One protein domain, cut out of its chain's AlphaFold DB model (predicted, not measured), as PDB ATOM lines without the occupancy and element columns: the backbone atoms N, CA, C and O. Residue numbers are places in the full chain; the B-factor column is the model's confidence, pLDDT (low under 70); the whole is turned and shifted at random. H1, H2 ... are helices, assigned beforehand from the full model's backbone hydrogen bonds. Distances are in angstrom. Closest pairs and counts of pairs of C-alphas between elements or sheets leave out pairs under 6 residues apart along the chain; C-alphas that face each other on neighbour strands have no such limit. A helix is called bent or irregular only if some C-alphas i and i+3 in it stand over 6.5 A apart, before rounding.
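What this domain is: This is residues 52 to 104 of the 104 residues of an uncharacterized protein of Toxocara canis (UniProt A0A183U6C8). This is a long, thin helical hairpin: H1 runs one way, a loop of residues 68 to 80 makes the turn at one end, and the kinked H2 folds back, with the short H3 returning beside the first residues of H1. The two sides meet over part of their length, where residues 91 to 96 of H2 touch H1. The printed part has 53 residues with three named helices, in the order H1, H2, H3, and no named strand; the class is all helix. The whole is loose, with a radius of gyration of the C-alphas of 13.3 A, and it is a rod spanning 44 by 15 by 14 A.

How they stand to each other: Start at H1, residues 53 to 67, and go along the long link to H2, residues 81 to 96. H1 and H2 form a helical hairpin and run opposite ways at a steep tilt of 42 degrees. They touch, with residues 91 to 96 alone on the side of H2; look for the closest C-alphas, those of Val 60 and Asp 95, 6.0 A apart. H2 has a kink of 59 degrees near residue 88 and is irregular, with C-alphas 87 and 90 standing 7.7 A apart. Go on over a tight link to H3, residues 99 to 102, which touches H1; their closest C-alphas, those of Pro 53 and Ala 102, are 4.8 A apart. H2 and H3 meet only through their link. In H1 every O i to N i+4 pair is within hydrogen-bond range, in H2 10 of 12 are, and H3 is too short for such a pair.

Where its parts are: Find C-alpha 53 at (264.108, 116.492, 255.453); from there H1 runs 21.4 A to C-alpha 67 at (257.449, 102.384, 240.849). Pass through residues 68 to 80 and pick up H2 at C-alpha 81, at (241.430, 102.084, 243.887); its 16 residues, the most of any helix here, cover 18.1 A from first to last C-alpha. H3 is 5.1 A long and ends at C-alpha 102, at (261.032, 113.563, 257.658).

The domain as a whole: Look for the two C-alphas farthest apart at Ser 52 and Asp 76, 44.2 A from each other, while the first and last printed C-alphas, those of Ser 52 and Lys 104, are 12.2 A apart. The printed part has no cut, and Lys 104 is the chain's last residue. The link from H1 to H2, 13 residues, is long. The mean pLDDT of the printed part is 83.8; look for values under 70 at residues 52 to 54 and 100 to 104, where the model's confidence is low.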
ATOM      1  N   SER A  52     268.795 117.152 254.445       62.72
ATOM      2  CA  SER A  52     267.638 117.954 254.845       62.72
ATOM      3  C   SER A  52     266.370 117.103 254.683       62.72
ATOM      4  O   SER A  52     266.283 116.354 253.703       62.72
ATOM      5  N   PRO A  53     265.363 117.239 255.564       64.38
ATOM      6  CA  PRO A  53     264.108 116.492 255.453       64.38
ATOM      7  C   PRO A  53     263.454 116.648 254.070       64.38
ATOM      8  O   PRO A  53     262.916 115.698 253.509       64.38
ATOM      9  N   ALA A  54     263.619 117.827 253.457       66.56
ATOM     10  CA  ALA A  54     263.202 118.112 252.087       66.56
ATOM     11  C   ALA A  54     263.873 117.207 251.033       66.56
ATOM     12  O   ALA A  54     263.196 116.727 250.127       66.56
ATOM     13  N   SER A  55     265.175 116.932 251.159       71.88
ATOM     14  CA  SER A  55     265.920 116.056 250.242       71.88
ATOM     15  C   SER A  55     265.517 114.589 250.407       71.88
ATOM     16  O   SER A  55     265.413 113.864 249.418       71.88
ATOM     17  N   ALA A  56     265.250 114.156 251.646       72.00
ATOM     18  CA  ALA A  56     264.751 112.812 251.937       72.00
ATOM     19  C   ALA A  56     263.345 112.602 251.349       72.00
ATOM     20  O   ALA A  56     263.114 111.628 250.633       72.00
ATOM     21  N   ALA A  57     262.440 113.564 251.554       78.00
ATOM     22  CA  ALA A  57     261.111 113.542 250.955       78.00
ATOM     23  C   ALA A  57     261.173 113.537 249.418       78.00
ATOM     24  O   ALA A  57     260.444 112.782 248.777       78.00
ATOM     25  N   GLN A  58     262.076 114.312 248.805       82.75
ATOM     26  CA  GLN A  58     262.272 114.310 247.350       82.75
ATOM     27  C   GLN A  58     262.751 112.957 246.817       82.75
ATOM     28  O   GLN A  58     262.249 112.501 245.789       82.75
ATOM     29  N   PHE A  59     263.691 112.307 247.507       82.81
ATOM     30  CA  PHE A  59     264.181 110.983 247.126       82.81
ATOM     31  C   PHE A  59     263.069 109.931 247.194       82.81
ATOM     32  O   PHE A  59     262.863 109.194 246.229       82.81
ATOM     33  N   VAL A  60     262.298 109.918 248.285       85.31
ATOM     34  CA  VAL A  60     261.150 109.014 248.425       85.31
ATOM     35  C   VAL A  60     260.105 109.280 247.342       85.31
ATOM     36  O   VAL A  60     259.648 108.350 246.682       85.31
ATOM     37  N   THR A  61     259.760 110.547 247.100       86.38
ATOM     38  CA  THR A  61     258.764 110.917 246.081       86.38
ATOM     39  C   THR A  61     259.214 110.491 244.683       86.38
ATOM     40  O   THR A  61     258.401 110.021 243.885       86.38
ATOM     41  N   ASN A  62     260.511 110.603 244.381       88.00
ATOM     42  CA  ASN A  62     261.078 110.118 243.127       88.00
ATOM     43  C   ASN A  62     260.977 108.586 243.024       88.00
ATOM     44  O   ASN A  62     260.459 108.085 242.029       88.00
ATOM     45  N   SER A  63     261.366 107.854 244.077       88.25
ATOM     46  CA  SER A  63     261.250 106.387 244.132       88.25
ATOM     47  C   SER A  63     259.814 105.928 243.875       88.25
ATOM     48  O   SER A  63     259.562 105.141 242.958       88.25
ATOM     49  N   LEU A  64     258.857 106.514 244.599       90.75
ATOM     50  CA  LEU A  64     257.433 106.235 244.437       90.75
ATOM     51  C   LEU A  64     256.958 106.541 243.011       90.75
ATOM     52  O   LEU A  64     256.300 105.702 242.410       90.75
ATOM     53  N   SER A  65     257.354 107.674 242.424       89.44
ATOM     54  CA  SER A  65     256.960 108.046 241.053       89.44
ATOM     55  C   SER A  65     257.479 107.074 239.988       89.44
ATOM     56  O   SER A  65     256.846 106.903 238.950       89.44
ATOM     57  N   THR A  66     258.629 106.433 240.215       91.56
ATOM     58  CA  THR A  66     259.180 105.444 239.269       91.56
ATOM     59  C   THR A  66     258.531 104.065 239.377       91.56
ATOM     60  O   THR A  66     258.547 103.308 238.408       91.56
ATOM     61  N   ARG A  67     257.972 103.726 240.544       92.19
ATOM     62  CA  ARG A  67     257.449 102.384 240.849       92.19
ATOM     63  C   ARG A  67     255.928 102.311 240.897       92.19
ATOM     64  O   ARG A  67     255.383 101.223 240.720       92.19
ATOM     65  N   LEU A  68     255.254 103.432 241.138       92.62
ATOM     66  CA  LEU A  68     253.802 103.531 241.158       92.62
ATOM     67  C   LEU A  68     253.307 104.035 239.803       92.62
ATOM     68  O   LEU A  68     253.488 105.211 239.486       92.62
ATOM     69  N   PRO A  69     252.674 103.176 238.988       90.75
ATOM     70  CA  PRO A  69     252.013 103.648 237.787       90.75
ATOM     71  C   PRO A  69     250.813 104.521 238.151       90.75
ATOM     72  O   PRO A  69     250.162 104.303 239.176       90.75
ATOM     73  N   GLU A  70     250.495 105.469 237.269       90.00
ATOM     74  CA  GLU A  70     249.338 106.344 237.425       90.00
ATOM     75  C   GLU A  70     248.058 105.520 237.617       90.00
ATOM     76  O   GLU A  70     247.820 104.511 236.943       90.00
ATOM     77  N   PHE A  71     247.244 105.935 238.583       90.94
ATOM     78  CA  PHE A  71     245.964 105.302 238.835       90.94
ATOM     79  C   PHE A  71     244.956 105.730 237.766       90.94
ATOM     80  O   PHE A  71     244.586 106.900 237.682       90.94
ATOM     81  N   ILE A  72     244.484 104.762 236.981       90.69
ATOM     82  CA  ILE A  72     243.423 104.953 235.992       90.69
ATOM     83  C   ILE A  72     242.186 104.218 236.498       90.69
ATOM     84  O   ILE A  72     242.211 102.999 236.660       90.69
ATOM     85  N   TYR A  73     241.117 104.966 236.764       91.94
ATOM     86  CA  TYR A  73     239.852 104.387 237.197       91.94
ATOM     87  C   TYR A  73     239.100 103.798 236.004       91.94
ATOM     88  O   TYR A  73     238.687 104.534 235.108       91.94
ATOM     89  N   ASP A  74     238.898 102.485 236.026       92.62
ATOM     90  CA  ASP A  74     238.099 101.763 235.037       92.62
ATOM     91  C   ASP A  74     237.351 100.611 235.739       92.62
ATOM     92  O   ASP A  74     237.934  99.565 236.043       92.62
ATOM     93  N   PRO A  75     236.072 100.813 236.101       87.56
ATOM     94  CA  PRO A  75     235.315  99.835 236.874       87.56
ATOM     95  C   PRO A  75     234.964  98.586 236.054       87.56
ATOM     96  O   PRO A  75     234.830  97.507 236.633       87.56
ATOM     97  N   ASP A  76     234.866  98.707 234.728       93.31
ATOM     98  CA  ASP A  76     234.518  97.611 233.821       93.31
ATOM     99  C   ASP A  76     235.613  96.527 233.771       93.31
ATOM    100  O   ASP A  76     235.300  95.335 233.772       93.31
ATOM    101  N   ASN A  77     236.892  96.912 233.847       86.94
ATOM    102  CA  ASN A  77     238.027  95.993 234.003       86.94
ATOM    103  C   ASN A  77     238.515  95.858 235.459       86.94
ATOM    104  O   ASN A  77     239.621  95.367 235.699       86.94
ATOM    105  N   SER A  78     237.705  96.247 236.449       84.12
ATOM    106  CA  SER A  78     238.059  96.153 237.878       84.12
ATOM    107  C   SER A  78     239.336  96.917 238.273       84.12
ATOM    108  O   SER A  78     239.977  96.588 239.273       84.12
ATOM    109  N   TYR A  79     239.706  97.963 237.531       88.88
ATOM    110  CA  TYR A  79     240.731  98.922 237.940       88.88
ATOM    111  C   TYR A  79     240.126  99.921 238.935       88.88
ATOM    112  O   TYR A  79     239.915 101.099 238.645       88.88
ATOM    113  N   THR A  80     239.807  99.418 240.128       93.69
ATOM    114  CA  THR A  80     239.380 100.231 241.269       93.69
ATOM    115  C   THR A  80     240.575 100.623 242.127       93.69
ATOM    116  O   THR A  80     241.653 100.021 242.045       93.69
ATOM    117  N   PHE A  81     240.386 101.639 242.970       91.94
ATOM    118  CA  PHE A  81     241.430 102.084 243.887       91.94
ATOM    119  C   PHE A  81     241.887 100.947 244.804       91.94
ATOM    120  O   PHE A  81     243.086 100.759 244.956       91.94
ATOM    121  N   ASP A  82     240.968 100.134 245.332       93.44
ATOM    122  CA  ASP A  82     241.308  98.999 246.193       93.44
ATOM    123  C   ASP A  82     242.231  97.997 245.494       93.44
ATOM    124  O   ASP A  82     243.207  97.536 246.080       93.44
ATOM    125  N   VAL A  83     241.964  97.665 244.228       92.56
ATOM    126  CA  VAL A  83     242.790  96.712 243.465       92.56
ATOM    127  C   VAL A  83     244.172  97.298 243.169       92.56
ATOM    128  O   VAL A  83     245.174  96.586 243.264       92.56
ATOM    129  N   TRP A  84     244.242  98.586 242.829       93.62
ATOM    130  CA  TRP A  84     245.511  99.285 242.613       93.62
ATOM    131  C   TRP A  84     246.314  99.401 243.916       93.62
ATOM    132  O   TRP A  84     247.493  99.058 243.934       93.62
ATOM    133  N   PHE A  85     245.668  99.790 245.017       92.19
ATOM    134  CA  PHE A  85     246.298  99.924 246.326       92.19
ATOM    135  C   PHE A  85     246.827  98.579 246.822       92.19
ATOM    136  O   PHE A  85     248.014  98.485 247.087       92.19
ATOM    137  N   ASN A  86     246.021  97.510 246.828       93.88
ATOM    138  CA  ASN A  86     246.485  96.173 247.236       93.88
ATOM    139  C   ASN A  86     247.679  95.674 246.401       93.88
ATOM    140  O   ASN A  86     248.518  94.924 246.892       93.88
ATOM    141  N   ARG A  87     247.773  96.069 245.123       93.25
ATOM    142  CA  ARG A  87     248.896  95.689 244.254       93.25
ATOM    143  C   ARG A  87     250.194  96.414 244.610       93.25
ATOM    144  O   ARG A  87     251.264  95.845 244.405       93.25
ATOM    145  N   TYR A  88     250.105  97.650 245.092       94.31
ATOM    146  CA  TYR A  88     251.264  98.504 245.351       94.31
ATOM    147  C   TYR A  88     251.433  98.906 246.822       94.31
ATOM    148  O   TYR A  88     252.304  99.715 247.132       94.31
ATOM    149  N   GLU A  89     250.654  98.327 247.732       93.50
ATOM    150  CA  GLU A  89     250.705  98.593 249.171       93.50
ATOM    151  C   GLU A  89     252.121  98.387 249.716       93.50
ATOM    152  O   GLU A  89     252.666  99.277 250.362       93.50
ATOM    153  N   ASP A  90     252.757  97.266 249.367       93.38
ATOM    154  CA  ASP A  90     254.134  96.954 249.768       93.38
ATOM    155  C   ASP A  90     255.132  98.032 249.307       93.38
ATOM    156  O   ASP A  90     255.974  98.478 250.082       93.38
ATOM    157  N   VAL A  91     254.975  98.538 248.078       90.94
ATOM    158  CA  VAL A  91     255.815  99.615 247.529       90.94
ATOM    159  C   VAL A  91     255.640 100.907 248.323       90.94
ATOM    160  O   VAL A  91     256.623 101.571 248.644       90.94
ATOM    161  N   ILE A  92     254.396 101.262 248.649       90.56
ATOM    162  CA  ILE A  92     254.066 102.477 249.401       90.56
ATOM    163  C   ILE A  92     254.603 102.382 250.831       90.56
ATOM    164  O   ILE A  92     255.181 103.348 251.325       90.56
ATOM    165  N   VAL A  93     254.454 101.228 251.484       90.19
ATOM    166  CA  VAL A  93     254.954 100.996 252.846       90.19
ATOM    167  C   VAL A  93     256.479 101.003 252.872       90.19
ATOM    168  O   VAL A  93     257.069 101.663 253.725       90.19
ATOM    169  N   GLN A  94     257.129 100.309 251.938       88.31
ATOM    170  CA  GLN A  94     258.584 100.209 251.887       88.31
ATOM    171  C   GLN A  94     259.222 101.571 251.601       88.31
ATOM    172  O   GLN A  94     260.061 102.037 252.376       88.31
ATOM    173  N   ASP A  95     258.807 102.225 250.519       87.19
ATOM    174  CA  ASP A  95     259.457 103.449 250.049       87.19
ATOM    175  C   ASP A  95     258.985 104.669 250.842       87.19
ATOM    176  O   ASP A  95     259.762 105.594 251.061       87.19
ATOM    177  N   GLY A  96     257.739 104.659 251.322       83.12
ATOM    178  CA  GLY A  96     257.160 105.715 252.149       83.12
ATOM    179  C   GLY A  96     257.527 105.644 253.632       83.12
ATOM    180  O   GLY A  96     257.253 106.601 254.355       83.12
ATOM    181  N   SER A  97     258.168 104.565 254.095       81.88
ATOM    182  CA  SER A  97     258.499 104.350 255.515       81.88
ATOM    183  C   SER A  97     259.288 105.497 256.155       81.88
ATOM    184  O   SER A  97     259.119 105.782 257.338       81.88
ATOM    185  N   THR A  98     260.122 106.189 255.378       72.12
ATOM    186  CA  THR A  98     260.971 107.286 255.862       72.12
ATOM    187  C   THR A  98     260.342 108.674 255.706       72.12
ATOM    188  O   THR A  98     260.975 109.661 256.076       72.12
ATOM    189  N   LEU A  99     259.126 108.786 255.148       71.00
ATOM    190  CA  LEU A  99     258.425 110.074 255.016       71.00
ATOM    191  C   LEU A  99     257.906 110.602 256.356       71.00
ATOM    192  O   LEU A  99     257.915 111.813 256.556       71.00
ATOM    193  N   ASP A 100     257.478 109.717 257.261       64.62
ATOM    194  CA  ASP A 100     256.931 110.098 258.574       64.62
ATOM    195  C   ASP A 100     257.995 110.772 259.458       64.62
ATOM    196  O   ASP A 100     257.781 111.858 259.992       64.62
ATOM    197  N   GLU A 101     259.202 110.205 259.495       59.72
ATOM    198  CA  GLU A 101     260.341 110.765 260.237       59.72
ATOM    199  C   GLU A 101     260.860 112.083 259.631       59.72
ATOM    200  O   GLU A 101     261.435 112.902 260.343       59.72
ATOM    201  N   ALA A 102     260.650 112.317 258.330       54.56
ATOM    202  CA  ALA A 102     261.032 113.563 257.658       54.56
ATOM    203  C   ALA A 102     260.001 114.698 257.837       54.56
ATOM    204  O   ALA A 102     260.320 115.858 257.569       54.56
ATOM    205  N   ALA A 103     258.770 114.385 258.252       54.59
ATOM    206  CA  ALA A 103     257.683 115.353 258.422       54.59
ATOM    207  C   ALA A 103     257.504 115.846 259.874       54.59
ATOM    208  O   ALA A 103     256.652 116.705 260.120       54.59
ATOM    209  N   LYS A 104     258.282 115.304 260.819       52.41
ATOM    210  CA  LYS A 104     258.245 115.614 262.253       52.41
ATOM    211  C   LYS A 104     259.236 116.708 262.644       52.41
ATOM    212  O   LYS A 104     258.860 117.530 263.511       52.41
TER     213      LYS A 104